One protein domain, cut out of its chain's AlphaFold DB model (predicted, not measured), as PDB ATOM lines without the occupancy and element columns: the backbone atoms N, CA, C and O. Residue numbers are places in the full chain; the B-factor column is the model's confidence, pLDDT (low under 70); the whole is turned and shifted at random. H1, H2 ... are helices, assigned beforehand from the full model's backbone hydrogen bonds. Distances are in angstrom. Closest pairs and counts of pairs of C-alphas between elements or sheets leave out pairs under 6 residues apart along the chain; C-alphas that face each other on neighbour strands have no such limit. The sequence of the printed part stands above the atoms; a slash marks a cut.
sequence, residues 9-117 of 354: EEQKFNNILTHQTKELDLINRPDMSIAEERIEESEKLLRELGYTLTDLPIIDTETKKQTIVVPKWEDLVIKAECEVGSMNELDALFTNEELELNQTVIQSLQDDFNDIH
ATOM      1  N   GLU A   9      42.119 -12.447  16.497       93.12
ATOM      2  CA  GLU A   9      43.012 -12.970  15.454       93.12
ATOM      3  C   GLU A   9      42.341 -12.975  14.076       93.12
ATOM      4  O   GLU A   9      42.936 -12.508  13.108       93.12
ATOM      5  N   GLU A  10      41.088 -13.423  13.970       93.31
ATOM      6  CA  GLU A  10      40.341 -13.384  12.703       93.31
ATOM      7  C   GLU A  10      40.178 -11.949  12.189       93.31
ATOM      8  O   GLU A  10      40.295 -11.701  10.990       93.31
ATOM      9  N   GLN A  11      40.000 -10.983  13.093       93.31
ATOM     10  CA  GLN A  11      39.925  -9.573  12.731       93.31
ATOM     11  C   GLN A  11      41.240  -9.068  12.116       93.31
ATOM     12  O   GLN A  11      41.208  -8.362  11.104       93.31
ATOM     13  N   LYS A  12      42.396  -9.466  12.668       93.75
ATOM     14  CA  LYS A  12      43.716  -9.146  12.093       93.75
ATOM     15  C   LYS A  12      43.884  -9.751  10.700       93.75
ATOM     16  O   LYS A  12      44.347  -9.058   9.794       93.75
ATOM     17  N   PHE A  13      43.475 -11.009  10.513       94.00
ATOM     18  CA  PHE A  13      43.484 -11.663   9.200       94.00
ATOM     19  C   PHE A  13      42.635 -10.899   8.184       94.00
ATOM     20  O   PHE A  13      43.125 -10.595   7.096       94.00
ATOM     21  N   ASN A  14      41.404 -10.534   8.545       93.94
ATOM     22  CA  ASN A  14      40.510  -9.790   7.660       93.94
ATOM     23  C   ASN A  14      41.124  -8.445   7.247       93.94
ATOM     24  O   ASN A  14      41.127  -8.116   6.064       93.94
ATOM     25  N   ASN A  15      41.713  -7.703   8.194       93.12
ATOM     26  CA  ASN A  15      42.371  -6.426   7.904       93.12
ATOM     27  C   ASN A  15      43.522  -6.599   6.896       93.12
ATOM     28  O   ASN A  15      43.615  -5.835   5.934       93.12
ATOM     29  N   ILE A  16      44.368  -7.622   7.079       93.62
ATOM     30  CA  ILE A  16      45.466  -7.931   6.148       93.62
ATOM     31  C   ILE A  16      44.927  -8.284   4.763       93.62
ATOM     32  O   ILE A  16      45.427  -7.759   3.770       93.62
ATOM     33  N   LEU A  17      43.909  -9.141   4.678       94.75
ATOM     34  CA  LEU A  17      43.323  -9.529   3.395       94.75
ATOM     35  C   LEU A  17      42.733  -8.317   2.668       94.75
ATOM     36  O   LEU A  17      43.012  -8.126   1.491       94.75
ATOM     37  N   THR A  18      42.003  -7.443   3.367       93.75
ATOM     38  CA  THR A  18      41.458  -6.211   2.774       93.75
ATOM     39  C   THR A  18      42.556  -5.285   2.262       93.75
ATOM     40  O   THR A  18      42.425  -4.706   1.181       93.75
ATOM     41  N   HIS A  19      43.640  -5.137   3.022       93.06
ATOM     42  CA  HIS A  19      44.806  -4.364   2.602       93.06
ATOM     43  C   HIS A  19      45.442  -4.938   1.329       93.06
ATOM     44  O   HIS A  19      45.629  -4.210   0.355       93.06
ATOM     45  N   GLN A  20      45.688  -6.247   1.300       91.81
ATOM     46  CA  GLN A  20      46.302  -6.922   0.157       91.81
ATOM     47  C   GLN A  20      45.416  -6.901  -1.086       91.81
ATOM     48  O   GLN A  20      45.929  -6.681  -2.178       91.81
ATOM     49  N   THR A  21      44.098  -7.068  -0.942       90.81
ATOM     50  CA  THR A  21      43.155  -6.928  -2.060       90.81
ATOM     51  C   THR A  21      43.265  -5.539  -2.689       90.81
ATOM     52  O   THR A  21      43.414  -5.434  -3.902       90.81
ATOM     53  N   LYS A  22      43.331  -4.470  -1.878       89.06
ATOM     54  CA  LYS A  22      43.550  -3.109  -2.399       89.06
ATOM     55  C   LYS A  22      44.903  -2.948  -3.089       89.06
ATOM     56  O   LYS A  22      44.972  -2.284  -4.119       89.06
ATOM     57  N   GLU A  23      45.979  -3.516  -2.541       90.50
ATOM     58  CA  GLU A  23      47.291  -3.480  -3.205       90.50
ATOM     59  C   GLU A  23      47.260  -4.227  -4.546       90.50
ATOM     60  O   GLU A  23      47.830  -3.736  -5.520       90.50
ATOM     61  N   LEU A  24      46.569  -5.370  -4.621       88.62
ATOM     62  CA  LEU A  24      46.402  -6.148  -5.850       88.62
ATOM     63  C   LEU A  24      45.611  -5.383  -6.915       88.62
ATOM     64  O   LEU A  24      46.026  -5.387  -8.073       88.62
ATOM     65  N   ASP A  25      44.541  -4.688  -6.531       85.19
ATOM     66  CA  ASP A  25      43.723  -3.881  -7.446       85.19
ATOM     67  C   ASP A  25      44.511  -2.723  -8.084       85.19
ATOM     68  O   ASP A  25      44.191  -2.266  -9.183       85.19
ATOM     69  N   LEU A  26      45.574  -2.251  -7.423       88.12
ATOM     70  CA  LEU A  26      46.466  -1.214  -7.951       88.12
ATOM     71  C   LEU A  26      47.500  -1.758  -8.948       88.12
ATOM     72  O   LEU A  26      48.152  -0.973  -9.646       88.12
ATOM     73  N   ILE A  27      47.677  -3.080  -9.037       88.50
ATOM     74  CA  ILE A  27      48.613  -3.694  -9.981       88.50
ATOM     75  C   ILE A  27      47.996  -3.658 -11.378       88.50
ATOM     76  O   ILE A  27      47.243  -4.543 -11.782       88.50
ATOM     77  N   ASN A  28      48.384  -2.652 -12.159       80.31
ATOM     78  CA  ASN A  28      48.032  -2.593 -13.568       80.31
ATOM     79  C   ASN A  28      48.819  -3.656 -14.347       80.31
ATOM     80  O   ASN A  28      50.032  -3.529 -14.548       80.31
ATOM     81  N   ARG A  29      48.135  -4.716 -14.777       79.25
ATOM     82  CA  ARG A  29      48.730  -5.731 -15.648       79.25
ATOM     83  C   ARG A  29      48.671  -5.229 -17.091       79.25
ATOM     84  O   ARG A  29      47.613  -4.769 -17.513       79.25
ATOM     85  N   PRO A  30      49.778  -5.286 -17.849       82.50
ATOM     86  CA  PRO A  30      49.739  -4.925 -19.258       82.50
ATOM     87  C   PRO A  30      48.755  -5.841 -19.990       82.50
ATOM     88  O   PRO A  30      48.681  -7.034 -19.696       82.50
ATOM     89  N   ASP A  31      48.007  -5.277 -20.935       83.12
ATOM     90  CA  ASP A  31      47.181  -6.064 -21.841       83.12
ATOM     91  C   ASP A  31      48.095  -6.928 -22.716       83.12
ATOM     92  O   ASP A  31      48.878  -6.420 -23.525       83.12
ATOM     93  N   MET A  32      48.026  -8.239 -22.499       88.44
ATOM     94  CA  MET A  32      48.840  -9.223 -23.203       88.44
ATOM     95  C   MET A  32      48.138  -9.785 -24.440       88.44
ATOM     96  O   MET A  32      48.774 -10.537 -25.168       88.44
ATOM     97  N   SER A  33      46.890  -9.396 -24.734       89.25
ATOM     98  CA  SER A  33      46.105  -9.961 -25.843       89.25
ATOM     99  C   SER A  33      46.826  -9.873 -27.194       89.25
ATOM    100  O   SER A  33      46.939 -10.865 -27.905       89.25
ATOM    101  N   ILE A  34      47.410  -8.712 -27.513       90.44
ATOM    102  CA  ILE A  34      48.196  -8.511 -28.743       90.44
ATOM    103  C   ILE A  34      49.462  -9.378 -28.738       90.44
ATOM    104  O   ILE A  34      49.870  -9.896 -29.775       90.44
ATOM    105  N   ALA A  35      50.121  -9.517 -27.587       88.19
ATOM    106  CA  ALA A  35      51.326 -10.330 -27.479       88.19
ATOM    107  C   ALA A  35      51.000 -11.820 -27.657       88.19
ATOM    108  O   ALA A  35      51.711 -12.505 -28.385       88.19
ATOM    109  N   GLU A  36      49.913 -12.294 -27.054       92.44
ATOM    110  CA  GLU A  36      49.404 -13.659 -27.192       92.44
ATOM    111  C   GLU A  36      48.990 -13.960 -28.636       92.44
ATOM    112  O   GLU A  36      49.420 -14.974 -29.181       92.44
ATOM    113  N   GLU A  37      48.275 -13.047 -29.301       93.56
ATOM    114  CA  GLU A  37      47.915 -13.177 -30.720       93.56
ATOM    115  C   GLU A  37      49.168 -13.288 -31.608       93.56
ATOM    116  O   GLU A  37      49.267 -14.169 -32.460       93.56
ATOM    117  N   ARG A  38      50.185 -12.446 -31.374       92.50
ATOM    118  CA  ARG A  38      51.459 -12.513 -32.114       92.50
ATOM    119  C   ARG A  38      52.249 -13.787 -31.829       92.50
ATOM    120  O   ARG A  38      52.925 -14.291 -32.733       92.50
ATOM    121  N   ILE A  39      52.202 -14.288 -30.594       91.06
ATOM    122  CA  ILE A  39      52.807 -15.571 -30.221       91.06
ATOM    123  C   ILE A  39      52.108 -16.687 -30.997       91.06
ATOM    124  O   ILE A  39      52.792 -17.463 -31.658       91.06
ATOM    125  N   GLU A  40      50.775 -16.714 -31.020       93.00
ATOM    126  CA  GLU A  40      49.996 -17.721 -31.744       93.00
ATOM    127  C   GLU A  40      50.267 -17.686 -33.262       93.00
ATOM    128  O   GLU A  40      50.529 -18.727 -33.873       93.00
ATOM    129  N   GLU A  41      50.300 -16.496 -33.875       93.56
ATOM    130  CA  GLU A  41      50.686 -16.314 -35.283       93.56
ATOM    131  C   GLU A  41      52.092 -16.867 -35.572       93.56
ATOM    132  O   GLU A  41      52.313 -17.549 -36.579       93.56
ATOM    133  N   SER A  42      53.047 -16.589 -34.681       91.69
ATOM    134  CA  SER A  42      54.441 -17.021 -34.823       91.69
ATOM    135  C   SER A  42      54.582 -18.532 -34.654       91.69
ATOM    136  O   SER A  42      55.258 -19.187 -35.448       91.69
ATOM    137  N   GLU A  43      53.911 -19.109 -33.657       91.75
ATOM    138  CA  GLU A  43      53.868 -20.552 -33.433       91.75
ATOM    139  C   GLU A  43      53.259 -21.287 -34.629       91.75
ATOM    140  O   GLU A  43      53.776 -22.326 -35.050       91.75
ATOM    141  N   LYS A  44      52.192 -20.736 -35.216       93.12
ATOM    142  CA  LYS A  44      51.567 -21.284 -36.421       93.12
ATOM    143  C   LYS A  44      52.525 -21.268 -37.612       93.12
ATOM    144  O   LYS A  44      52.699 -22.303 -38.255       93.12
ATOM    145  N   LEU A  45      53.195 -20.143 -37.869       92.81
ATOM    146  CA  LEU A  45      54.181 -20.026 -38.948       92.81
ATOM    147  C   LEU A  45      55.343 -21.016 -38.773       92.81
ATOM    148  O   LEU A  45      55.768 -21.659 -39.731       92.81
ATOM    149  N   LEU A  46      55.848 -21.177 -37.546       89.62
ATOM    150  CA  LEU A  46      56.919 -22.129 -37.246       89.62
ATOM    151  C   LEU A  46      56.496 -23.573 -37.546       89.62
ATOM    152  O   LEU A  46      57.274 -24.323 -38.139       89.62
ATOM    153  N   ARG A  47      55.253 -23.945 -37.213       89.56
ATOM    154  CA  ARG A  47      54.688 -25.260 -37.562       89.56
ATOM    155  C   ARG A  47      54.547 -25.438 -39.077       89.56
ATOM    156  O   ARG A  47      54.892 -26.502 -39.584       89.56
ATOM    157  N   GLU A  48      54.091 -24.414 -39.803       92.12
ATOM    158  CA  GLU A  48      53.976 -24.435 -41.274       92.12
ATOM    159  C   GLU A  48      55.337 -24.594 -41.970       92.12
ATOM    160  O   GLU A  48      55.443 -25.282 -42.985       92.12
ATOM    161  N   LEU A  49      56.396 -24.020 -41.394       91.19
ATOM    162  CA  LEU A  49      57.777 -24.162 -41.865       91.19
ATOM    163  C   LEU A  49      58.438 -25.496 -41.455       91.19
ATOM    164  O   LEU A  49      59.597 -25.730 -41.799       91.19
ATOM    165  N   GLY A  50      57.718 -26.379 -40.753       87.38
ATOM    166  CA  GLY A  50      58.181 -27.717 -40.373       87.38
ATOM    167  C   GLY A  50      58.965 -27.794 -39.057       87.38
ATOM    168  O   GLY A  50      59.564 -28.833 -38.778       87.38
ATOM    169  N   TYR A  51      58.969 -26.734 -38.240       84.00
ATOM    170  CA  TYR A  51      59.625 -26.728 -36.927       84.00
ATOM    171  C   TYR A  51      58.724 -27.314 -35.828       84.00
ATOM    172  O   TYR A  51      57.504 -27.134 -35.822       84.00
ATOM    173  N   THR A  52      59.334 -28.009 -34.866       81.69
ATOM    174  CA  THR A  52      58.654 -28.611 -33.707       81.69
ATOM    175  C   THR A  52      58.826 -27.720 -32.475       81.69
ATOM    176  O   THR A  52      59.941 -27.318 -32.158       81.69
ATOM    177  N   LEU A  53      57.733 -27.419 -31.768       80.50
ATOM    178  CA  LEU A  53      57.740 -26.529 -30.593       80.50
ATOM    179  C   LEU A  53      57.931 -27.268 -29.254       80.50
ATOM    180  O   LEU A  53      57.892 -26.647 -28.199       80.50
ATOM    181  N   THR A  54      58.112 -28.590 -29.276       76.50
ATOM    182  CA  THR A  54      58.216 -29.425 -28.067       76.50
ATOM    183  C   THR A  54      59.598 -29.407 -27.417       76.50
ATOM    184  O   THR A  54      59.683 -29.617 -26.213       76.50
ATOM    185  N   ASP A  55      60.657 -29.121 -28.183       70.50
ATOM    186  CA  ASP A  55      62.057 -29.256 -27.747       70.50
ATOM    187  C   ASP A  55      62.860 -27.970 -28.009       70.50
ATOM    188  O   ASP A  55      63.914 -27.973 -28.651       70.50
ATOM    189  N   LEU A  56      62.331 -26.832 -27.551       74.62
ATOM    190  CA  LEU A  56      63.011 -25.543 -27.678       74.62
ATOM    191  C   LEU A  56      64.164 -25.436 -26.658       74.62
ATOM    192  O   LEU A  56      63.975 -25.761 -25.483       74.62
ATOM    193  N   PRO A  57      65.359 -24.963 -27.066       75.81
ATOM    194  CA  PRO A  57      66.458 -24.736 -26.137       75.81
ATOM    195  C   PRO A  57      66.058 -23.667 -25.116       75.81
ATOM    196  O   PRO A  57      65.659 -22.562 -25.483       75.81
ATOM    197  N   ILE A  58      66.183 -23.992 -23.827       73.56
ATOM    198  CA  ILE A  58      65.948 -23.037 -22.742       73.56
ATOM    199  C   ILE A  58      67.044 -21.975 -22.820       73.56
ATOM    200  O   ILE A  58      68.213 -22.247 -22.547       73.56
ATOM    201  N   ILE A  59      66.667 -20.761 -23.214       72.50
ATOM    202  CA  ILE A  59      67.546 -19.601 -23.125       72.50
ATOM    203  C   ILE A  59      67.494 -19.137 -21.671       72.50
ATOM    204  O   ILE A  59      66.527 -18.496 -21.256       72.50
ATOM    205  N   ASP A  60      68.523 -19.486 -20.897       62.00
ATOM    206  CA  ASP A  60      68.706 -18.970 -19.542       62.00
ATOM    207  C   ASP A  60      69.058 -17.483 -19.646       62.00
ATOM    208  O   ASP A  60      70.210 -17.072 -19.791       62.00
ATOM    209  N   THR A  61      68.021 -16.653 -19.693       64.94
ATOM    210  CA  THR A  61      68.187 -15.227 -19.467       64.94
ATOM    211  C   THR A  61      68.485 -15.087 -17.986       64.94
ATOM    212  O   THR A  61      67.607 -15.371 -17.172       64.94
ATOM    213  N   GLU A  62      69.714 -14.675 -17.640       58.75
ATOM    214  CA  GLU A  62      70.120 -14.323 -16.272       58.75
ATOM    215  C   GLU A  62      69.240 -13.175 -15.753       58.75
ATOM    216  O   GLU A  62      69.611 -12.003 -15.685       58.75
ATOM    217  N   THR A  63      68.010 -13.507 -15.392       63.50
ATOM    218  CA  THR A  63      67.119 -12.643 -14.655       63.50
ATOM    219  C   THR A  63      67.655 -12.654 -13.239       63.50
ATOM    220  O   THR A  63      67.725 -13.684 -12.567       63.50
ATOM    221  N   LYS A  64      68.133 -11.487 -12.807       70.25
ATOM    222  CA  LYS A  64      68.649 -11.257 -11.459       70.25
ATOM    223  C   LYS A  64      67.637 -11.833 -10.463       70.25
ATOM    224  O   LYS A  64      66.545 -11.284 -10.334       70.25
ATOM    225  N   LYS A  65      67.973 -12.945  -9.794       67.00
ATOM    226  CA  LYS A  65      67.081 -13.580  -8.813       67.00
ATOM    227  C   LYS A  65      66.775 -12.563  -7.722       67.00
ATOM    228  O   LYS A  65      67.642 -12.241  -6.912       67.00
ATOM    229  N   GLN A  66      65.563 -12.020  -7.735       72.81
ATOM    230  CA  GLN A  66      65.119 -11.116  -6.688       72.81
ATOM    231  C   GLN A  66      64.877 -11.942  -5.428       72.81
ATOM    232  O   GLN A  66      64.100 -12.895  -5.430       72.81
ATOM    233  N   THR A  67      65.584 -11.608  -4.353       78.19
ATOM    234  CA  THR A  67      65.333 -12.207  -3.046       78.19
ATOM    235  C   THR A  67      64.056 -11.599  -2.483       78.19
ATOM    236  O   THR A  67      64.036 -10.425  -2.122       78.19
ATOM    237  N   ILE A  68      62.992 -12.395  -2.414       79.31
ATOM    238  CA  ILE A  68      61.760 -12.011  -1.726       79.31
ATOM    239  C   ILE A  68      62.012 -12.167  -0.226       79.31
ATOM    240  O   ILE A  68      62.283 -13.268   0.255       79.31
ATOM    241  N   VAL A  69      61.960 -11.060   0.511       84.06
ATOM    242  CA  VAL A  69      62.000 -11.077   1.977       84.06
ATOM    243  C   VAL A  69      60.572 -11.241   2.476       84.06
ATOM    244  O   VAL A  69      59.715 -10.421   2.161       84.06
ATOM    245  N   VAL A  70      60.317 -12.299   3.246       83.62
ATOM    246  CA  VAL A  70      59.006 -12.528   3.861       83.62
ATOM    247  C   VAL A  70      58.876 -11.613   5.088       83.62
ATOM    248  O   VAL A  70      59.704 -11.726   5.999       83.62
ATOM    249  N   PRO A  71      57.902 -10.686   5.123       86.75
ATOM    250  CA  PRO A  71      57.691  -9.804   6.271       86.75
ATOM    251  C   PRO A  71      57.181 -10.582   7.492       86.75
ATOM    252  O   PRO A  71      56.606 -11.664   7.363       86.75
ATOM    253  N   LYS A  72      57.396 -10.028   8.693       93.88
ATOM    254  CA  LYS A  72      56.852 -10.607   9.929       93.88
ATOM    255  C   LYS A  72      55.352 -10.347  10.028       93.88
ATOM    256  O   LYS A  72      54.849  -9.360   9.493       93.88
ATOM    257  N   TRP A  73      54.659 -11.217  10.756       91.75
ATOM    258  CA  TRP A  73      53.214 -11.131  10.955       91.75
ATOM    259  C   TRP A  73      52.792  -9.805  11.594       91.75
ATOM    260  O   TRP A  73      51.898  -9.135  11.090       91.75
ATOM    261  N   GLU A  74      53.478  -9.380  12.655       93.81
ATOM    262  CA  GLU A  74      53.142  -8.158  13.390       93.81
ATOM    263  C   GLU A  74      53.282  -6.910  12.512       93.81
ATOM    264  O   GLU A  74      52.452  -6.005  12.579       93.81
ATOM    265  N   ASP A  75      54.297  -6.893  11.645       93.31
ATOM    266  CA  ASP A  75      54.538  -5.792  10.711       93.31
ATOM    267  C   ASP A  75      53.411  -5.700   9.664       93.31
ATOM    268  O   ASP A  75      52.981  -4.600   9.310       93.31
ATOM    269  N   LEU A  76      52.895  -6.847   9.198       92.44
ATOM    270  CA  LEU A  76      51.759  -6.912   8.273       92.44
ATOM    271  C   LEU A  76      50.466  -6.405   8.916       92.44
ATOM    272  O   LEU A  76      49.752  -5.625   8.290       92.44
ATOM    273  N   VAL A  77      50.187  -6.807  10.162       93.19
ATOM    274  CA  VAL A  77      49.002  -6.352  10.906       93.19
ATOM    275  C   VAL A  77      49.038  -4.837  11.082       93.19
ATOM    276  O   VAL A  77      48.076  -4.161  10.725       93.19
ATOM    277  N   ILE A  78      50.163  -4.292  11.560       93.69
ATOM    278  CA  ILE A  78      50.315  -2.847  11.779       93.69
ATOM    279  C   ILE A  78      50.113  -2.082  10.469       93.69
ATOM    280  O   ILE A  78      49.392  -1.084  10.450       93.69
ATOM    281  N   LYS A  79      50.724  -2.544   9.369       93.00
ATOM    282  CA  LYS A  79      50.584  -1.892   8.060       93.00
ATOM    283  C   LYS A  79      49.129  -1.912   7.585       93.00
ATOM    284  O   LYS A  79      48.600  -0.867   7.211       93.00
ATOM    285  N   ALA A  80      48.478  -3.070   7.651       92.56
ATOM    286  CA  ALA A  80      47.094  -3.227   7.231       92.56
ATOM    287  C   ALA A  80      46.145  -2.346   8.056       92.56
ATOM    288  O   ALA A  80      45.370  -1.580   7.491       92.56
ATOM    289  N   GLU A  81      46.249  -2.370   9.385       93.25
ATOM    290  CA  GLU A  81      45.396  -1.561  10.264       93.25
ATOM    291  C   GLU A  81      45.596  -0.053  10.065       93.25
ATOM    292  O   GLU A  81      44.627   0.707  10.131       93.25
ATOM    293  N   CYS A  82      46.825   0.388   9.769       93.31
ATOM    294  CA  CYS A  82      47.101   1.785   9.426       93.31
ATOM    295  C   CYS A  82      46.401   2.226   8.133       93.31
ATOM    296  O   CYS A  82      45.945   3.365   8.044       93.31
ATOM    297  N   GLU A  83      46.343   1.355   7.124       91.94
ATOM    298  CA  GLU A  83      45.866   1.712   5.783       91.94
ATOM    299  C   GLU A  83      44.367   1.462   5.576       91.94
ATOM    300  O   GLU A  83      43.695   2.238   4.891       91.94
ATOM    301  N   VAL A  84      43.824   0.386   6.151       90.12
ATOM    302  CA  VAL A  84      42.424  -0.027   5.950       90.12
ATOM    303  C   VAL A  84      41.594  -0.046   7.233       90.12
ATOM    304  O   VAL A  84      40.407  -0.360   7.180       90.12
ATOM    305  N   GLY A  85      42.171   0.335   8.375       90.75
ATOM    306  CA  GLY A  85      41.493   0.316   9.670       90.75
ATOM    307  C   GLY A  85      41.411  -1.080  10.291       90.75
ATOM    308  O   GLY A  85      41.904  -2.060   9.738       90.75
ATOM    309  N   SER A  86      40.785  -1.164  11.469       87.44
ATOM    310  CA  SER A  86      40.825  -2.364  12.318       87.44
ATOM    311  C   SER A  86      39.533  -3.194  12.343       87.44
ATOM    312  O   SER A  86      39.471  -4.173  13.080       87.44
ATOM    313  N   MET A  87      38.495  -2.791  11.603       87.56
ATOM    314  CA  MET A  87      37.135  -3.354  11.687       87.56
ATOM    315  C   MET A  87      36.618  -3.790  10.308       87.56
ATOM    316  O   MET A  87      35.500  -3.451   9.923       87.56
ATOM    317  N   ASN A  88      37.454  -4.481   9.532       88.94
ATOM    318  CA  ASN A  88      37.070  -4.991   8.216       88.94
ATOM    319  C   ASN A  88      36.360  -6.344   8.332       88.94
ATOM    320  O   ASN A  88      36.804  -7.239   9.054       88.94
ATOM    321  N   GLU A  89      35.253  -6.490   7.610       90.25
ATOM    322  CA  GLU A  89      34.480  -7.730   7.553       90.25
ATOM    323  C   GLU A  89      34.949  -8.586   6.374       90.25
ATOM    324  O   GLU A  89      35.249  -8.058   5.303       90.25
ATOM    325  N   LEU A  90      34.983  -9.909   6.555       88.31
ATOM    326  CA  LEU A  90      35.435 -10.836   5.513       88.31
ATOM    327  C   LEU A  90      34.551 -10.757   4.258       88.31
ATOM    328  O   LEU A  90      35.059 -10.769   3.141       88.31
ATOM    329  N   ASP A  91      33.237 -10.617   4.444       87.56
ATOM    330  CA  ASP A  91      32.255 -10.558   3.357       87.56
ATOM    331  C   ASP A  91      32.493  -9.363   2.421       87.56
ATOM    332  O   ASP A  91      32.166  -9.432   1.241       87.56
ATOM    333  N   ALA A  92      33.111  -8.283   2.918       86.31
ATOM    334  CA  ALA A  92      33.412  -7.094   2.123       86.31
ATOM    335  C   ALA A  92      34.521  -7.319   1.078       86.31
ATOM    336  O   ALA A  92      34.717  -6.467   0.214       86.31
ATOM    337  N   LEU A  93      35.254  -8.436   1.160       87.38
ATOM    338  CA  LEU A  93      36.242  -8.831   0.152       87.38
ATOM    339  C   LEU A  93      35.605  -9.398  -1.115       87.38
ATOM    340  O   LEU A  93      36.286  -9.517  -2.130       87.38
ATOM    341  N   PHE A  94      34.332  -9.773  -1.039       89.25
ATOM    342  CA  PHE A  94      33.616 -10.442  -2.108       89.25
ATOM    343  C   PHE A  94      32.541  -9.524  -2.675       89.25
ATOM    344  O   PHE A  94      31.957  -8.680  -1.991       89.25
ATOM    345  N   THR A  95      32.253  -9.705  -3.954       89.50
ATOM    346  CA  THR A  95      31.103  -9.077  -4.598       89.50
ATOM    347  C   THR A  95      29.800  -9.685  -4.073       89.50
ATOM    348  O   THR A  95      29.750 -10.839  -3.643       89.50
ATOM    349  N   ASN A  96      28.699  -8.929  -4.151       88.25
ATOM    350  CA  ASN A  96      27.377  -9.463  -3.799       88.25
ATOM    351  C   ASN A  96      27.027 -10.706  -4.640       88.25
ATOM    352  O   ASN A  96      26.412 -11.636  -4.129       88.25
ATOM    353  N   GLU A  97      27.470 -10.740  -5.900       90.81
ATOM    354  CA  GLU A  97      27.276 -11.860  -6.825       90.81
ATOM    355  C   GLU A  97      27.994 -13.131  -6.339       90.81
ATOM    356  O   GLU A  97      27.400 -14.210  -6.330       90.81
ATOM    357  N   GLU A  98      29.239 -13.018  -5.864       89.81
ATOM    358  CA  GLU A  98      29.990 -14.141  -5.279       89.81
ATOM    359  C   GLU A  98      29.354 -14.652  -3.981       89.81
ATOM    360  O   GLU A  98      29.275 -15.864  -3.760       89.81
ATOM    361  N   LEU A  99      28.872 -13.746  -3.124       90.56
ATOM    362  CA  LEU A  99      28.200 -14.115  -1.877       90.56
ATOM    363  C   LEU A  99      26.875 -14.849  -2.141       90.56
ATOM    364  O   LEU A  99      26.594 -15.865  -1.500       90.56
ATOM    365  N   GLU A 100      26.075 -14.378  -3.100       90.31
ATOM    366  CA  GLU A 100      24.831 -15.038  -3.519       90.31
ATOM    367  C   GLU A 100      25.093 -16.401  -4.176       90.31
ATOM    368  O   GLU A 100      24.390 -17.381  -3.887       90.31
ATOM    369  N   LEU A 101      26.137 -16.504  -5.003       94.12
ATOM    370  CA  LEU A 101      26.555 -17.767  -5.608       94.12
ATOM    371  C   LEU A 101      26.966 -18.780  -4.534       94.12
ATOM    372  O   LEU A 101      26.478 -19.910  -4.541       94.12
ATOM    373  N   ASN A 102      27.800 -18.377  -3.573       90.06
ATOM    374  CA  ASN A 102      28.220 -19.240  -2.467       90.06
ATOM    375  C   ASN A 102      27.030 -19.719  -1.631       90.06
ATOM    376  O   ASN A 102      26.947 -20.901  -1.293       90.06
ATOM    377  N   GLN A 103      26.078 -18.831  -1.335       89.25
ATOM    378  CA  GLN A 103      24.859 -19.199  -0.618       89.25
ATOM    379  C   GLN A 103      24.051 -20.257  -1.385       89.25
ATOM    380  O   GLN A 103      23.556 -21.210  -0.781       89.25
ATOM    381  N   THR A 104      23.962 -20.115  -2.708       92.75
ATOM    382  CA  THR A 104      23.284 -21.076  -3.590       92.75
ATOM    383  C   THR A 104      24.003 -22.427  -3.607       92.75
ATOM    384  O   THR A 104      23.361 -23.471  -3.516       92.75
ATOM    385  N   VAL A 105      25.340 -22.431  -3.652       93.81
ATOM    386  CA  VAL A 105      26.150 -23.660  -3.596       93.81
ATOM    387  C   VAL A 105      25.963 -24.386  -2.265       93.81
ATOM    388  O   VAL A 105      25.764 -25.597  -2.258       93.81
ATOM    389  N   ILE A 106      25.971 -23.666  -1.139       92.81
ATOM    390  CA  ILE A 106      25.732 -24.261   0.186       92.81
ATOM    391  C   ILE A 106      24.341 -24.899   0.248       92.81
ATOM    392  O   ILE A 106      24.209 -26.019   0.742       92.81
ATOM    393  N   GLN A 107      23.316 -24.218  -0.273       93.56
ATOM    394  CA  GLN A 107      21.962 -24.771  -0.349       93.56
ATOM    395  C   GLN A 107      21.924 -26.040  -1.203       93.56
ATOM    396  O   GLN A 107      21.421 -27.053  -0.732       93.56
ATOM    397  N   SER A 108      22.545 -26.030  -2.384       93.56
ATOM    398  CA  SER A 108      22.644 -27.217  -3.242       93.56
ATOM    399  C   SER A 108      23.338 -28.387  -2.542       93.56
ATOM    400  O   SER A 108      22.861 -29.511  -2.627       93.56
ATOM    401  N   LEU A 109      24.435 -28.144  -1.818       92.94
ATOM    402  CA  LEU A 109      25.139 -29.191  -1.069       92.94
ATOM    403  C   LEU A 109      24.282 -29.760   0.066       92.94
ATOM    404  O   LEU A 109      24.323 -30.958   0.342       92.94
ATOM    405  N   GLN A 110      23.515 -28.902   0.738       91.38
ATOM    406  CA  GLN A 110      22.596 -29.321   1.786       91.38
ATOM    407  C   GLN A 110      21.424 -30.125   1.213       91.38
ATOM    408  O   GLN A 110      21.023 -31.122   1.815       91.38
ATOM    409  N   ASP A 111      20.912 -29.734   0.050       90.31
ATOM    410  CA  ASP A 111      19.869 -30.462  -0.667       90.31
ATOM    411  C   ASP A 111      20.378 -31.829  -1.140       90.31
ATOM    412  O   ASP A 111      19.729 -32.833  -0.858       90.31
ATOM    413  N   ASP A 112      21.577 -31.903  -1.728       88.69
ATOM    414  CA  ASP A 112      22.218 -33.164  -2.123       88.69
ATOM    415  C   ASP A 112      22.417 -34.097  -0.919       88.69
ATOM    416  O   ASP A 112      22.106 -35.291  -0.975       88.69
ATOM    417  N   PHE A 113      22.895 -33.556   0.206       87.38
ATOM    418  CA  PHE A 113      23.059 -34.314   1.446       87.38
ATOM    419  C   PHE A 113      21.720 -34.859   1.960       87.38
ATOM    420  O   PHE A 113      21.604 -36.043   2.290       87.38
ATOM    421  N   ASN A 114      20.690 -34.011   2.011       86.31
ATOM    422  CA  ASN A 114      19.356 -34.411   2.447       86.31
ATOM    423  C   ASN A 114      18.738 -35.442   1.500       86.31
ATOM    424  O   ASN A 114      18.072 -36.372   1.953       86.31
ATOM    425  N   ASP A 115      18.984 -35.322   0.201       83.69
ATOM    426  CA  ASP A 115      18.463 -36.233  -0.808       83.69
ATOM    427  C   ASP A 115      19.074 -37.631  -0.721       83.69
ATOM    428  O   ASP A 115      18.370 -38.613  -0.968       83.69
ATOM    429  N   ILE A 116      20.334 -37.739  -0.294       80.69
ATOM    430  CA  ILE A 116      21.000 -39.022  -0.031       80.69
ATOM    431  C   ILE A 116      20.485 -39.675   1.265       80.69
ATOM    432  O   ILE A 116      20.462 -40.905   1.369       80.69
ATOM    433  N   HIS A 117      20.080 -38.880   2.259       79.81
ATOM    434  CA  HIS A 117      19.756 -39.364   3.608       79.81
ATOM    435  C   HIS A 117      18.266 -39.371   3.961       79.81
ATOM    436  O   HIS A 117      17.896 -39.843   5.040       79.81
TER     437      HIS A 117
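What this domain is: This is residues 9 to 117 of the 354 residues of an uncharacterized protein of Streptococcus mitis (UniProt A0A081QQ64). Residues 100 to 117 of H5, the longest helix, stick out as an arm from a small cluster where H3 crosses H1 and short H4 packs on H1; H2 is far off, and residues 26 to 32 and 49 to 72 tie it to the cluster in a wide open loop. The printed part has 109 residues with five named helices, H1 to H5, and no named strand: all helix, extended, radius of gyration of the C-alphas 23.3 A, spans 59 by 48 by 25 A.

Where its parts are: H5, residues 96 to 117, is 31.7 A long and ends at C-alpha 117 (19.756, -39.364, 3.608). H4 is residues 90 to 93, H3 73 to 84, H2 33 to 48 (22.6 A). H1, residues 9 to 25, 24.6 A, begins at C-alpha 9 (43.012, -12.970, 15.454).

How they stand to each other: H5 is close to but not clearly touching H4 (closest C-alphas Asp 91 and Leu 99, 7.5 A). H4 touches H1 residues 14 to 21 alone (Asn 14 and Leu 90, 5.6 A). H3 touches H1 residues 12 to 19 alone (Ile 16 and Ala 80, 5.1 A), a steep tilt of 64 degrees, the same way. H2 touches no helix. Every O i to N i+4 pair is within hydrogen-bond range in H1, H2, H3 and H5; H4 is too short for one.

The domain as a whole: The C-alphas farthest apart, Gly 50 and Met 87, are 61.2 A apart. The printed part has no cut; H2 to H3 is a long link. Residues 60 to 63 and 65 have pLDDT under 70.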